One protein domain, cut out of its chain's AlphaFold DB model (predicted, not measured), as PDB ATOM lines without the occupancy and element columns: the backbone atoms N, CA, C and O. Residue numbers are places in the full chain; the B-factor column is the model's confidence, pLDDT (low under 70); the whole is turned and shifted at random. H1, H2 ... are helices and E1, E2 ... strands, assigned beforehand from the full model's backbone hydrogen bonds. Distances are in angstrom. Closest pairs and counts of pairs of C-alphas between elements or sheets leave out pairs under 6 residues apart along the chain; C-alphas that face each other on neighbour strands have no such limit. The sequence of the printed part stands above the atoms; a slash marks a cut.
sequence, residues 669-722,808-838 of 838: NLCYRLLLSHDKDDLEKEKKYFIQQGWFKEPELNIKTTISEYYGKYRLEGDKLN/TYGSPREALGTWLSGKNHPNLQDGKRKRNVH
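This is residues 669 to 722 and 808 to 838 of the 838 residues of the protein "DUF2235 domain-containing protein" of Kaistella carnis (UniProt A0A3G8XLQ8). A small, twisted sheet of three strands has one helix, H1, packed over one of its faces and running along the strands, and a long stretch with no named element, residues 808 to 838, lies past the E1 edge of the sheet. The end of that stretch reaches away from the sheet to His 838. The printed part has 85 residues, under half of them in named elements, which come along the chain as E1, H1, E2, E3; the sheet's order is E1, E3, E2, antiparallel throughout, and the class is mixed, helices and strands. The whole is compact, with a radius of gyration of the C-alphas of 12.7 A and spans of 37 by 29 by 27 A.

Start at E1, residues 669 to 677, an edge strand. Beside it find the inner strand E3, residues 714 to 722, antiparallel at 166 degrees, with N 671 and O 718 within hydrogen-bond range at 2.8 A. On the other side of E3 is E2, residues 701 to 705, antiparallel to it at 144 degrees; N 702 and O 717 are 2.9 A apart, and E2 and E3 form a hairpin. The sheet is twisted, its C-alphas up to 4.2 A off the best plane. H1, residues 680 to 693, is on the sheet at a height over the sheet of 8.7 A, in two layers, a helix on one face of a sheet. It lies over E3, and only just over E1, on which 3 of its C-alphas fall; it runs along the strands, at 20 degrees to E3 on the local plane. The closest C-alphas of H1 and E3 are those of Leu 683 and Leu 716, 6.0 A apart. E1, H1 and E2 make a split strand-helix-strand unit, two strands running the same way with E3 between them, and its crossover is right-handed. In H1 every O i to N i+4 pair is within hydrogen-bond range.

Find C-alpha 669 at (145.316, 144.108, 129.646); from there E1 runs 21.9 A to Ser 677. H1 begins at C-alpha 680, (140.069, 126.583, 144.003), and measures 20.1 A. E2 measures 13.6 A, and E3 runs 25.5 A to C-alpha 722 at (144.271, 143.421, 122.693).

The C-alphas farthest apart, those of Pro 699 and His 838, the chain's last residue, are 37.9 A apart. Residues 723 to 807 are not printed, and C-alphas 722 and 808 are 18.2 A apart across the cut. The link from E1 to H1 is tight, those from H1 to E2 and from E2 to E3 are short, and no link is long. Past the cut, look for a short antiparallel pairing of residues 828 to 829 with 832 to 833. The mean pLDDT of the printed part is 84.9; confidence is low, under 70, at residues 707 to 709 and 812 to 822.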
ATOM      1  N   ASN A 669     145.844 143.962 128.293       91.44
ATOM      2  CA  ASN A 669     145.316 144.108 129.646       91.44
ATOM      3  C   ASN A 669     145.601 142.832 130.456       91.44
ATOM      4  O   ASN A 669     144.771 141.924 130.549       91.44
ATOM      5  N   LEU A 670     146.813 142.772 131.020       90.00
ATOM      6  CA  LEU A 670     147.258 141.686 131.891       90.00
ATOM      7  C   LEU A 670     146.812 141.938 133.336       90.00
ATOM      8  O   LEU A 670     147.369 142.769 134.050       90.00
ATOM      9  N   CYS A 671     145.846 141.153 133.794       90.69
ATOM     10  CA  CYS A 671     145.396 141.120 135.176       90.69
ATOM     11  C   CYS A 671     146.101 139.984 135.919       90.69
ATOM     12  O   CYS A 671     145.573 138.877 136.042       90.69
ATOM     13  N   TYR A 672     147.312 140.259 136.412       86.31
ATOM     14  CA  TYR A 672     148.193 139.223 136.958       86.31
ATOM     15  C   TYR A 672     147.597 138.464 138.154       86.31
ATOM     16  O   TYR A 672     147.871 137.281 138.314       86.31
ATOM     17  N   ARG A 673     146.782 139.116 138.995       88.50
ATOM     18  CA  ARG A 673     146.116 138.475 140.144       88.50
ATOM     19  C   ARG A 673     144.711 139.063 140.352       88.50
ATOM     20  O   ARG A 673     144.541 140.016 141.106       88.50
ATOM     21  N   LEU A 674     143.702 138.529 139.666       90.81
ATOM     22  CA  LEU A 674     142.294 138.951 139.793       90.81
ATOM     23  C   LEU A 674     141.687 138.581 141.153       90.81
ATOM     24  O   LEU A 674     140.912 139.356 141.717       90.81
ATOM     25  N   LEU A 675     142.043 137.398 141.659       90.19
ATOM     26  CA  LEU A 675     141.634 136.872 142.959       90.19
ATOM     27  C   LEU A 675     142.701 135.918 143.503       90.19
ATOM     28  O   LEU A 675     143.397 135.247 142.735       90.19
ATOM     29  N   LEU A 676     142.782 135.843 144.827       87.00
ATOM     30  CA  LEU A 676     143.554 134.862 145.578       87.00
ATOM     31  C   LEU A 676     142.622 134.088 146.486       87.00
ATOM     32  O   LEU A 676     141.763 134.686 147.128       87.00
ATOM     33  N   SER A 677     142.823 132.780 146.577       88.44
ATOM     34  CA  SER A 677     142.168 131.976 147.604       88.44
ATOM     35  C   SER A 677     142.992 130.733 147.918       88.44
ATOM     36  O   SER A 677     143.835 130.282 147.136       88.44
ATOM     37  N   HIS A 678     142.742 130.170 149.094       89.44
ATOM     38  CA  HIS A 678     143.168 128.816 149.430       89.44
ATOM     39  C   HIS A 678     142.292 127.757 148.757       89.44
ATOM     40  O   HIS A 678     142.763 126.641 148.537       89.44
ATOM     41  N   ASP A 679     141.057 128.117 148.406       91.06
ATOM     42  CA  ASP A 679     140.085 127.235 147.777       91.06
ATOM     43  C   ASP A 679     139.985 127.520 146.274       91.06
ATOM     44  O   ASP A 679     139.726 128.645 145.844       91.06
ATOM     45  N   LYS A 680     140.183 126.482 145.459       92.19
ATOM     46  CA  LYS A 680     140.069 126.583 144.003       92.19
ATOM     47  C   LYS A 680     138.633 126.897 143.570       92.19
ATOM     48  O   LYS A 680     138.454 127.569 142.554       92.19
ATOM     49  N   ASP A 681     137.631 126.476 144.339       93.50
ATOM     50  CA  ASP A 681     136.225 126.689 143.998       93.50
ATOM     51  C   ASP A 681     135.844 128.173 144.014       93.50
ATOM     52  O   ASP A 681     135.025 128.608 143.203       93.50
ATOM     53  N   ASP A 682     136.472 128.984 144.868       91.62
ATOM     54  CA  ASP A 682     136.267 130.435 144.870       91.62
ATOM     55  C   ASP A 682     136.773 131.081 143.579       91.62
ATOM     56  O   ASP A 682     136.101 131.938 143.002       91.62
ATOM     57  N   LEU A 683     137.918 130.618 143.070       93.31
ATOM     58  CA  LEU A 683     138.469 131.095 141.805       93.31
ATOM     59  C   LEU A 683     137.600 130.664 140.622       93.31
ATOM     60  O   LEU A 683     137.453 131.430 139.673       93.31
ATOM     61  N   GLU A 684     137.009 129.469 140.665       95.31
ATOM     62  CA  GLU A 684     136.089 129.004 139.620       95.31
ATOM     63  C   GLU A 684     134.766 129.787 139.628       95.31
ATOM     64  O   GLU A 684     134.235 130.115 138.562       95.31
ATOM     65  N   LYS A 685     134.235 130.149 140.807       94.19
ATOM     66  CA  LYS A 685     133.073 131.053 140.924       94.19
ATOM     67  C   LYS A 685     133.390 132.425 140.329       94.19
ATOM     68  O   LYS A 685     132.624 132.935 139.511       94.19
ATOM     69  N   GLU A 686     134.543 132.983 140.683       93.06
ATOM     70  CA  GLU A 686     135.007 134.279 140.191       93.06
ATOM     71  C   GLU A 686     135.253 134.267 138.673       93.06
ATOM     72  O   GLU A 686     134.832 135.169 137.947       93.06
ATOM     73  N   LYS A 687     135.866 133.195 138.160       95.62
ATOM     74  CA  LYS A 687     136.060 132.964 136.724       95.62
ATOM     75  C   LYS A 687     134.722 132.971 135.980       95.62
ATOM     76  O   LYS A 687     134.586 133.661 134.969       95.62
ATOM     77  N   LYS A 688     133.710 132.257 136.492       95.00
ATOM     78  CA  LYS A 688     132.351 132.254 135.919       95.00
ATOM     79  C   LYS A 688     131.721 133.643 135.937       95.00
ATOM     80  O   LYS A 688     131.117 134.028 134.937       95.00
ATOM     81  N   TYR A 689     131.894 134.404 137.020       92.56
ATOM     82  CA  TYR A 689     131.415 135.784 137.111       92.56
ATOM     83  C   TYR A 689     132.010 136.658 135.997       92.56
ATOM     84  O   TYR A 689     131.266 137.271 135.232       92.56
ATOM     85  N   PHE A 690     133.334 136.654 135.824       94.44
ATOM     86  CA  PHE A 690     133.995 137.444 134.780       94.44
ATOM     87  C   PHE A 690     133.526 137.089 133.360       94.44
ATOM     88  O   PHE A 690     133.283 137.989 132.550       94.44
ATOM     89  N   ILE A 691     133.334 135.797 133.076       94.50
ATOM     90  CA  ILE A 691     132.808 135.320 131.788       94.50
ATOM     91  C   ILE A 691     131.350 135.764 131.603       94.50
ATOM     92  O   ILE A 691     130.984 136.316 130.564       94.50
ATOM     93  N   GLN A 692     130.506 135.584 132.622       92.25
ATOM     94  CA  GLN A 692     129.088 135.950 132.577       92.25
ATOM     95  C   GLN A 692     128.884 137.456 132.360       92.25
ATOM     96  O   GLN A 692     127.958 137.861 131.645       92.25
ATOM     97  N   GLN A 693     129.744 138.278 132.961       91.00
ATOM     98  CA  GLN A 693     129.738 139.737 132.855       91.00
ATOM     99  C   GLN A 693     130.351 140.254 131.543       91.00
ATOM    100  O   GLN A 693     130.167 141.430 131.220       91.00
ATOM    101  N   GLY A 694     131.020 139.389 130.771       93.50
ATOM    102  CA  GLY A 694     131.626 139.718 129.478       93.50
ATOM    103  C   GLY A 694     132.997 140.387 129.569       93.50
ATOM    104  O   GLY A 694     133.413 141.026 128.612       93.50
ATOM    105  N   TRP A 695     133.695 140.273 130.698       95.06
ATOM    106  CA  TRP A 695     135.024 140.870 130.867       95.06
ATOM    107  C   TRP A 695     136.126 140.073 130.172       95.06
ATOM    108  O   TRP A 695     137.037 140.672 129.607       95.06
ATOM    109  N   PHE A 696     136.017 138.742 130.193       96.62
ATOM    110  CA  PHE A 696     136.993 137.804 129.639       96.62
ATOM    111  C   PHE A 696     136.286 136.611 128.988       96.62
ATOM    112  O   PHE A 696     135.162 136.260 129.358       96.62
ATOM    113  N   LYS A 697     136.967 135.945 128.055       95.88
ATOM    114  CA  LYS A 697     136.610 134.599 127.592       95.88
ATOM    115  C   LYS A 697     137.299 133.541 128.443       95.88
ATOM    116  O   LYS A 697     138.320 133.784 129.075       95.88
ATOM    117  N   GLU A 698     136.765 132.327 128.406       95.12
ATOM    118  CA  GLU A 698     137.296 131.219 129.198       95.12
ATOM    119  C   GLU A 698     138.797 130.926 128.984       95.12
ATOM    120  O   GLU A 698     139.484 130.768 129.994       95.12
ATOM    121  N   PRO A 699     139.352 130.919 127.750       96.00
ATOM    122  CA  PRO A 699     140.782 130.658 127.532       96.00
ATOM    123  C   PRO A 699     141.713 131.765 128.048       96.00
ATOM    124  O   PRO A 699     142.913 131.551 128.196       96.00
ATOM    125  N   GLU A 700     141.170 132.954 128.303       96.31
ATOM    126  CA  GLU A 700     141.923 134.119 128.779       96.31
ATOM    127  C   GLU A 700     142.049 134.124 130.311       96.31
ATOM    128  O   GLU A 700     142.784 134.943 130.857       96.31
ATOM    129  N   LEU A 701     141.355 133.211 131.009       96.88
ATOM    130  CA  LEU A 701     141.349 133.092 132.466       96.88
ATOM    131  C   LEU A 701     142.024 131.799 132.925       96.88
ATOM    132  O   LEU A 701     141.587 130.693 132.599       96.88
ATOM    133  N   ASN A 702     143.057 131.939 133.754       95.69
ATOM    134  CA  ASN A 702     143.903 130.830 134.179       95.69
ATOM    135  C   ASN A 702     144.038 130.776 135.700       95.69
ATOM    136  O   ASN A 702     144.403 131.763 136.334       95.69
ATOM    137  N   ILE A 703     143.807 129.599 136.282       94.75
ATOM    138  CA  ILE A 703     144.083 129.342 137.697       94.75
ATOM    139  C   ILE A 703     145.483 128.751 137.821       94.75
ATOM    140  O   ILE A 703     145.774 127.709 137.233       94.75
ATOM    141  N   LYS A 704     146.347 129.402 138.600       91.56
ATOM    142  CA  LYS A 704     147.734 128.980 138.826       91.56
ATOM    143  C   LYS A 704     148.030 128.856 140.314       91.56
ATOM    144  O   LYS A 704     147.486 129.603 141.124       91.56
ATOM    145  N   THR A 705     148.932 127.949 140.674       88.12
ATOM    146  CA  THR A 705     149.462 127.851 142.041       88.12
ATOM    147  C   THR A 705     150.360 129.054 142.343       88.12
ATOM    148  O   THR A 705     151.144 129.490 141.491       88.12
ATOM    149  N   THR A 706     150.225 129.623 143.537       76.12
ATOM    150  CA  THR A 706     151.036 130.748 144.029       76.12
ATOM    151  C   THR A 706     152.314 130.266 144.717       76.12
ATOM    152  O   THR A 706     152.410 129.119 145.137       76.12
ATOM    153  N   ILE A 707     153.315 131.149 144.824       64.69
ATOM    154  CA  ILE A 707     154.611 130.840 145.463       64.69
ATOM    155  C   ILE A 707     154.515 130.913 147.003       64.69
ATOM    156  O   ILE A 707     155.328 130.317 147.698       64.69
ATOM    157  N   SER A 708     153.514 131.616 147.548       65.69
ATOM    158  CA  SER A 708     153.301 131.762 148.994       65.69
ATOM    159  C   SER A 708     151.934 131.230 149.397       65.69
ATOM    160  O   SER A 708     150.915 131.761 148.961       65.69
ATOM    161  N   GLU A 709     151.920 130.207 150.254       66.00
ATOM    162  CA  GLU A 709     150.686 129.659 150.820       66.00
ATOM    163  C   GLU A 709     150.009 130.636 151.784       66.00
ATOM    164  O   GLU A 709     148.795 130.601 151.893       66.00
ATOM    165  N   TYR A 710     150.746 131.547 152.427       70.19
ATOM    166  CA  TYR A 710     150.220 132.435 153.474       70.19
ATOM    167  C   TYR A 710     149.098 133.379 153.002       70.19
ATOM    168  O   TYR A 710     148.211 133.718 153.777       70.19
ATOM    169  N   TYR A 711     149.122 133.799 151.735       70.06
ATOM    170  CA  TYR A 711     148.160 134.759 151.171       70.06
ATOM    171  C   TYR A 711     147.115 134.112 150.244       70.06
ATOM    172  O   TYR A 711     146.285 134.809 149.664       70.06
ATOM    173  N   GLY A 712     147.181 132.792 150.058       77.31
ATOM    174  CA  GLY A 712     146.336 132.041 149.133       77.31
ATOM    175  C   GLY A 712     147.145 131.063 148.288       77.31
ATOM    176  O   GLY A 712     148.111 131.437 147.619       77.31
ATOM    177  N   LYS A 713     146.723 129.796 148.286       84.56
ATOM    178  CA  LYS A 713     147.364 128.693 147.548       84.56
ATOM    179  C   LYS A 713     147.236 128.822 146.025       84.56
ATOM    180  O   LYS A 713     148.098 128.337 145.286       84.56
ATOM    181  N   TYR A 714     146.174 129.474 145.557       90.75
ATOM    182  CA  TYR A 714     145.874 129.660 144.143       90.75
ATOM    183  C   TYR A 714     145.628 131.133 143.812       90.75
ATOM    184  O   TYR A 714     145.132 131.902 144.638       90.75
ATOM    185  N   ARG A 715     145.909 131.503 142.559       90.81
ATOM    186  CA  ARG A 715     145.537 132.796 141.974       90.81
ATOM    187  C   ARG A 715     144.805 132.627 140.648       90.81
ATOM    188  O   ARG A 715     145.135 131.731 139.869       90.81
ATOM    189  N   LEU A 716     143.848 133.515 140.396       94.12
ATOM    190  CA  LEU A 716     143.193 133.672 139.101       94.12
ATOM    191  C   LEU A 716     143.904 134.787 138.330       94.12
ATOM    192  O   LEU A 716     143.995 135.909 138.821       94.12
ATOM    193  N   GLU A 717     144.398 134.486 137.135       94.00
ATOM    194  CA  GLU A 717     144.971 135.467 136.212       94.00
ATOM    195  C   GLU A 717     144.025 135.671 135.025       94.00
ATOM    196  O   GLU A 717     143.399 134.713 134.567       94.00
ATOM    197  N   GLY A 718     143.952 136.900 134.513       94.50
ATOM    198  CA  GLY A 718     143.265 137.227 133.265       94.50
ATOM    199  C   GLY A 718     144.207 137.916 132.291       94.50
ATOM    200  O   GLY A 718     144.991 138.768 132.703       94.50
ATOM    201  N   ASP A 719     144.146 137.560 131.013       93.56
ATOM    202  CA  ASP A 719     145.048 138.111 130.000       93.56
ATOM    203  C   ASP A 719     144.324 138.390 128.680       93.56
ATOM    204  O   ASP A 719     144.084 137.485 127.877       93.56
ATOM    205  N   LYS A 720     143.984 139.663 128.450       93.56
ATOM    206  CA  LYS A 720     143.481 140.132 127.154       93.56
ATOM    207  C   LYS A 720     144.630 140.731 126.361       93.56
ATOM    208  O   LYS A 720     145.150 141.780 126.729       93.56
ATOM    209  N   LEU A 721     144.998 140.104 125.247       90.12
ATOM    210  CA  LEU A 721     146.134 140.548 124.428       90.12
ATOM    211  C   LEU A 721     145.898 141.871 123.693       90.12
ATOM    212  O   LEU A 721     146.864 142.527 123.323       90.12
ATOM    213  N   ASN A 722     144.637 142.236 123.457       92.44
ATOM    214  CA  ASN A 722     144.271 143.421 122.693       92.44
ATOM    215  C   ASN A 722     142.937 143.979 123.208       92.44
ATOM    216  O   ASN A 722     141.902 143.315 123.099       92.44
ATOM    217  N   THR A 808     143.125 144.544 140.800       88.81
ATOM    218  CA  THR A 808     143.941 143.327 140.924       88.81
ATOM    219  C   THR A 808     144.836 143.372 142.159       88.81
ATOM    220  O   THR A 808     145.285 144.430 142.594       88.81
ATOM    221  N   TYR A 809     145.180 142.209 142.704       84.69
ATOM    222  CA  TYR A 809     146.157 142.090 143.781       84.69
ATOM    223  C   TYR A 809     147.583 142.238 143.219       84.69
ATOM    224  O   TYR A 809     148.302 141.278 142.933       84.69
ATOM    225  N   GLY A 810     147.979 143.488 143.011       73.38
ATOM    226  CA  GLY A 810     149.314 143.869 142.574       73.38
ATOM    227  C   GLY A 810     149.676 143.521 141.133       73.38
ATOM    228  O   GLY A 810     148.856 143.017 140.360       73.38
ATOM    229  N   SER A 811     150.930 143.807 140.780       72.06
ATOM    230  CA  SER A 811     151.531 143.525 139.469       72.06
ATOM    231  C   SER A 811     152.636 142.457 139.579       72.06
ATOM    232  O   SER A 811     152.984 142.047 140.697       72.06
ATOM    233  N   PRO A 812     153.192 141.974 138.451       68.75
ATOM    234  CA  PRO A 812     154.368 141.101 138.459       68.75
ATOM    235  C   PRO A 812     155.610 141.735 139.112       68.75
ATOM    236  O   PRO A 812     156.466 141.003 139.596       68.75
ATOM    237  N   ARG A 813     155.689 143.075 139.147       69.38
ATOM    238  CA  ARG A 813     156.812 143.850 139.701       69.38
ATOM    239  C   ARG A 813     156.760 143.993 141.223       69.38
ATOM    240  O   ARG A 813     157.788 144.165 141.871       69.38
ATOM    241  N   GLU A 814     155.559 143.969 141.797       68.00
ATOM    242  CA  GLU A 814     155.370 144.142 143.235       68.00
ATOM    243  C   GLU A 814     155.894 142.929 144.018       68.00
ATOM    244  O   GLU A 814     155.564 141.778 143.711       68.00
ATOM    245  N   ALA A 815     156.689 143.199 145.058       59.81
ATOM    246  CA  ALA A 815     157.228 142.178 145.946       59.81
ATOM    247  C   ALA A 815     156.110 141.404 146.673       59.81
ATOM    248  O   ALA A 815     155.019 141.918 146.940       59.81
ATOM    249  N   LEU A 816     156.383 140.148 147.039       57.59
ATOM    250  CA  LEU A 816     155.463 139.352 147.854       57.59
ATOM    251  C   LEU A 816     155.163 140.075 149.180       57.59
ATOM    252  O   LEU A 816     156.053 140.248 150.005       57.59
ATOM    253  N   GLY A 817     153.906 140.483 149.380       56.16
ATOM    254  CA  GLY A 817     153.442 141.193 150.582       56.16
ATOM    255  C   GLY A 817     153.022 142.654 150.358       56.16
ATOM    256  O   GLY A 817     152.112 143.111 151.040       56.16
ATOM    257  N   THR A 818     153.537 143.351 149.333       57.06
ATOM    258  CA  THR A 818     153.204 144.776 149.063       57.06
ATOM    259  C   THR A 818     151.884 144.985 148.304       57.06
ATOM    260  O   THR A 818     151.219 146.005 148.444       57.06
ATOM    261  N   TRP A 819     151.456 143.977 147.555       61.34
ATOM    262  CA  TRP A 819     150.167 143.865 146.867       61.34
ATOM    263  C   TRP A 819     148.893 143.950 147.733       61.34
ATOM    264  O   TRP A 819     147.835 144.236 147.176       61.34
ATOM    265  N   LEU A 820     148.962 143.745 149.061       56.72
ATOM    266  CA  LEU A 820     147.813 143.910 149.980       56.72
ATOM    267  C   LEU A 820     147.424 145.379 150.212       56.72
ATOM    268  O   LEU A 820     146.349 145.671 150.722       56.72
ATOM    269  N   SER A 821     148.293 146.305 149.816       58.53
ATOM    270  CA  SER A 821     148.034 147.746 149.804       58.53
ATOM    271  C   SER A 821     148.483 148.387 148.487       58.53
ATOM    272  O   SER A 821     148.706 149.596 148.420       58.53
ATOM    273  N   GLY A 822     148.674 147.565 147.448       67.12
ATOM    274  CA  GLY A 822     149.189 147.994 146.154       67.12
ATOM    275  C   GLY A 822     148.223 148.931 145.430       67.12
ATOM    276  O   GLY A 822     147.030 148.994 145.723       67.12
ATOM    277  N   LYS A 823     148.731 149.640 144.420       75.25
ATOM    278  CA  LYS A 823     147.968 150.653 143.659       75.25
ATOM    279  C   LYS A 823     146.644 150.143 143.079       75.25
ATOM    280  O   LYS A 823     145.683 150.898 142.962       75.25
ATOM    281  N   ASN A 824     146.623 148.864 142.711       84.81
ATOM    282  CA  ASN A 824     145.506 148.202 142.051       84.81
ATOM    283  C   ASN A 824     144.647 147.377 143.013       84.81
ATOM    284  O   ASN A 824     143.691 146.749 142.564       84.81
ATOM    285  N   HIS A 825     144.965 147.389 144.314       86.19
ATOM    286  CA  HIS A 825     144.311 146.547 145.307       86.19
ATOM    287  C   HIS A 825     142.781 146.715 145.254       86.19
ATOM    288  O   HIS A 825     142.288 147.841 145.404       86.19
ATOM    289  N   PRO A 826     142.016 145.632 145.037       89.25
ATOM    290  CA  PRO A 826     140.569 145.711 144.915       89.25
ATOM    291  C   PRO A 826     139.924 146.020 146.268       89.25
ATOM    292  O   PRO A 826     140.293 145.459 147.296       89.25
ATOM    293  N   ASN A 827     138.926 146.893 146.255       89.69
ATOM    294  CA  ASN A 827     138.096 147.193 147.408       89.69
ATOM    295  C   ASN A 827     136.908 146.232 147.445       89.69
ATOM    296  O   ASN A 827     136.096 146.196 146.512       89.69
ATOM    297  N   LEU A 828     136.811 145.451 148.518       87.81
ATOM    298  CA  LEU A 828     135.737 144.488 148.731       87.81
ATOM    299  C   LEU A 828     134.902 144.902 149.944       87.81
ATOM    300  O   LEU A 828     135.434 145.091 151.034       87.81
ATOM    301  N   GLN A 829     133.587 144.989 149.757       85.56
ATOM    302  CA  GLN A 829     132.602 145.152 150.826       85.56
ATOM    303  C   GLN A 829     131.616 143.986 150.725       85.56
ATOM    304  O   GLN A 829     131.075 143.733 149.648       85.56
ATOM    305  N   ASP A 830     131.438 143.233 151.812       84.38
ATOM    306  CA  ASP A 830     130.582 142.035 151.860       84.38
ATOM    307  C   ASP A 830     130.876 141.019 150.736       84.38
ATOM    308  O   ASP A 830     129.977 140.444 150.119       84.38
ATOM    309  N   GLY A 831     132.162 140.835 150.414       80.56
ATOM    310  CA  GLY A 831     132.621 139.920 149.362       80.56
ATOM    311  C   GLY A 831     132.368 140.400 147.928       80.56
ATOM    312  O   GLY A 831     132.633 139.657 146.986       80.56
ATOM    313  N   LYS A 832     131.881 141.631 147.729       84.38
ATOM    314  CA  LYS A 832     131.647 142.228 146.406       84.38
ATOM    315  C   LYS A 832     132.568 143.414 146.168       84.38
ATOM    316  O   LYS A 832     132.834 144.202 147.074       84.38
ATOM    317  N   ARG A 833     133.023 143.572 144.922       88.81
ATOM    318  CA  ARG A 833     133.777 144.760 144.511       88.81
ATOM    319  C   ARG A 833     132.884 145.987 144.570       88.81
ATOM    320  O   ARG A 833     131.791 145.984 144.008       88.81
ATOM    321  N   LYS A 834     133.350 147.015 145.272       91.50
ATOM    322  CA  LYS A 834     132.601 148.253 145.461       91.50
ATOM    323  C   LYS A 834     133.557 149.426 145.556       91.50
ATOM    324  O   LYS A 834     134.586 149.338 146.213       91.50
ATOM    325  N   ARG A 835     133.216 150.536 144.913       91.56
ATOM    326  CA  ARG A 835     133.975 151.780 145.027       91.56
ATOM    327  C   ARG A 835     133.568 152.529 146.291       91.56
ATOM    328  O   ARG A 835     132.372 152.604 146.583       91.56
ATOM    329  N   ASN A 836     134.521 153.108 147.018       89.00
ATOM    330  CA  ASN A 836     134.165 154.105 148.027       89.00
ATOM    331  C   ASN A 836     133.830 155.424 147.324       89.00
ATOM    332  O   ASN A 836     134.465 155.801 146.335       89.00
ATOM    333  N   VAL A 837     132.812 156.109 147.827       88.50
ATOM    334  CA  VAL A 837     132.265 157.322 147.223       88.50
ATOM    335  C   VAL A 837     131.980 158.318 148.339       88.50
ATOM    336  O   VAL A 837     131.288 157.962 149.293       88.50
ATOM    337  N   HIS A 838     132.495 159.536 148.190       82.81
ATOM    338  CA  HIS A 838     132.434 160.624 149.171       82.81
ATOM    339  C   HIS A 838     131.688 161.842 148.640       82.81
ATOM    340  O   HIS A 838     131.810 162.145 147.426       82.81
TER     341      HIS A 838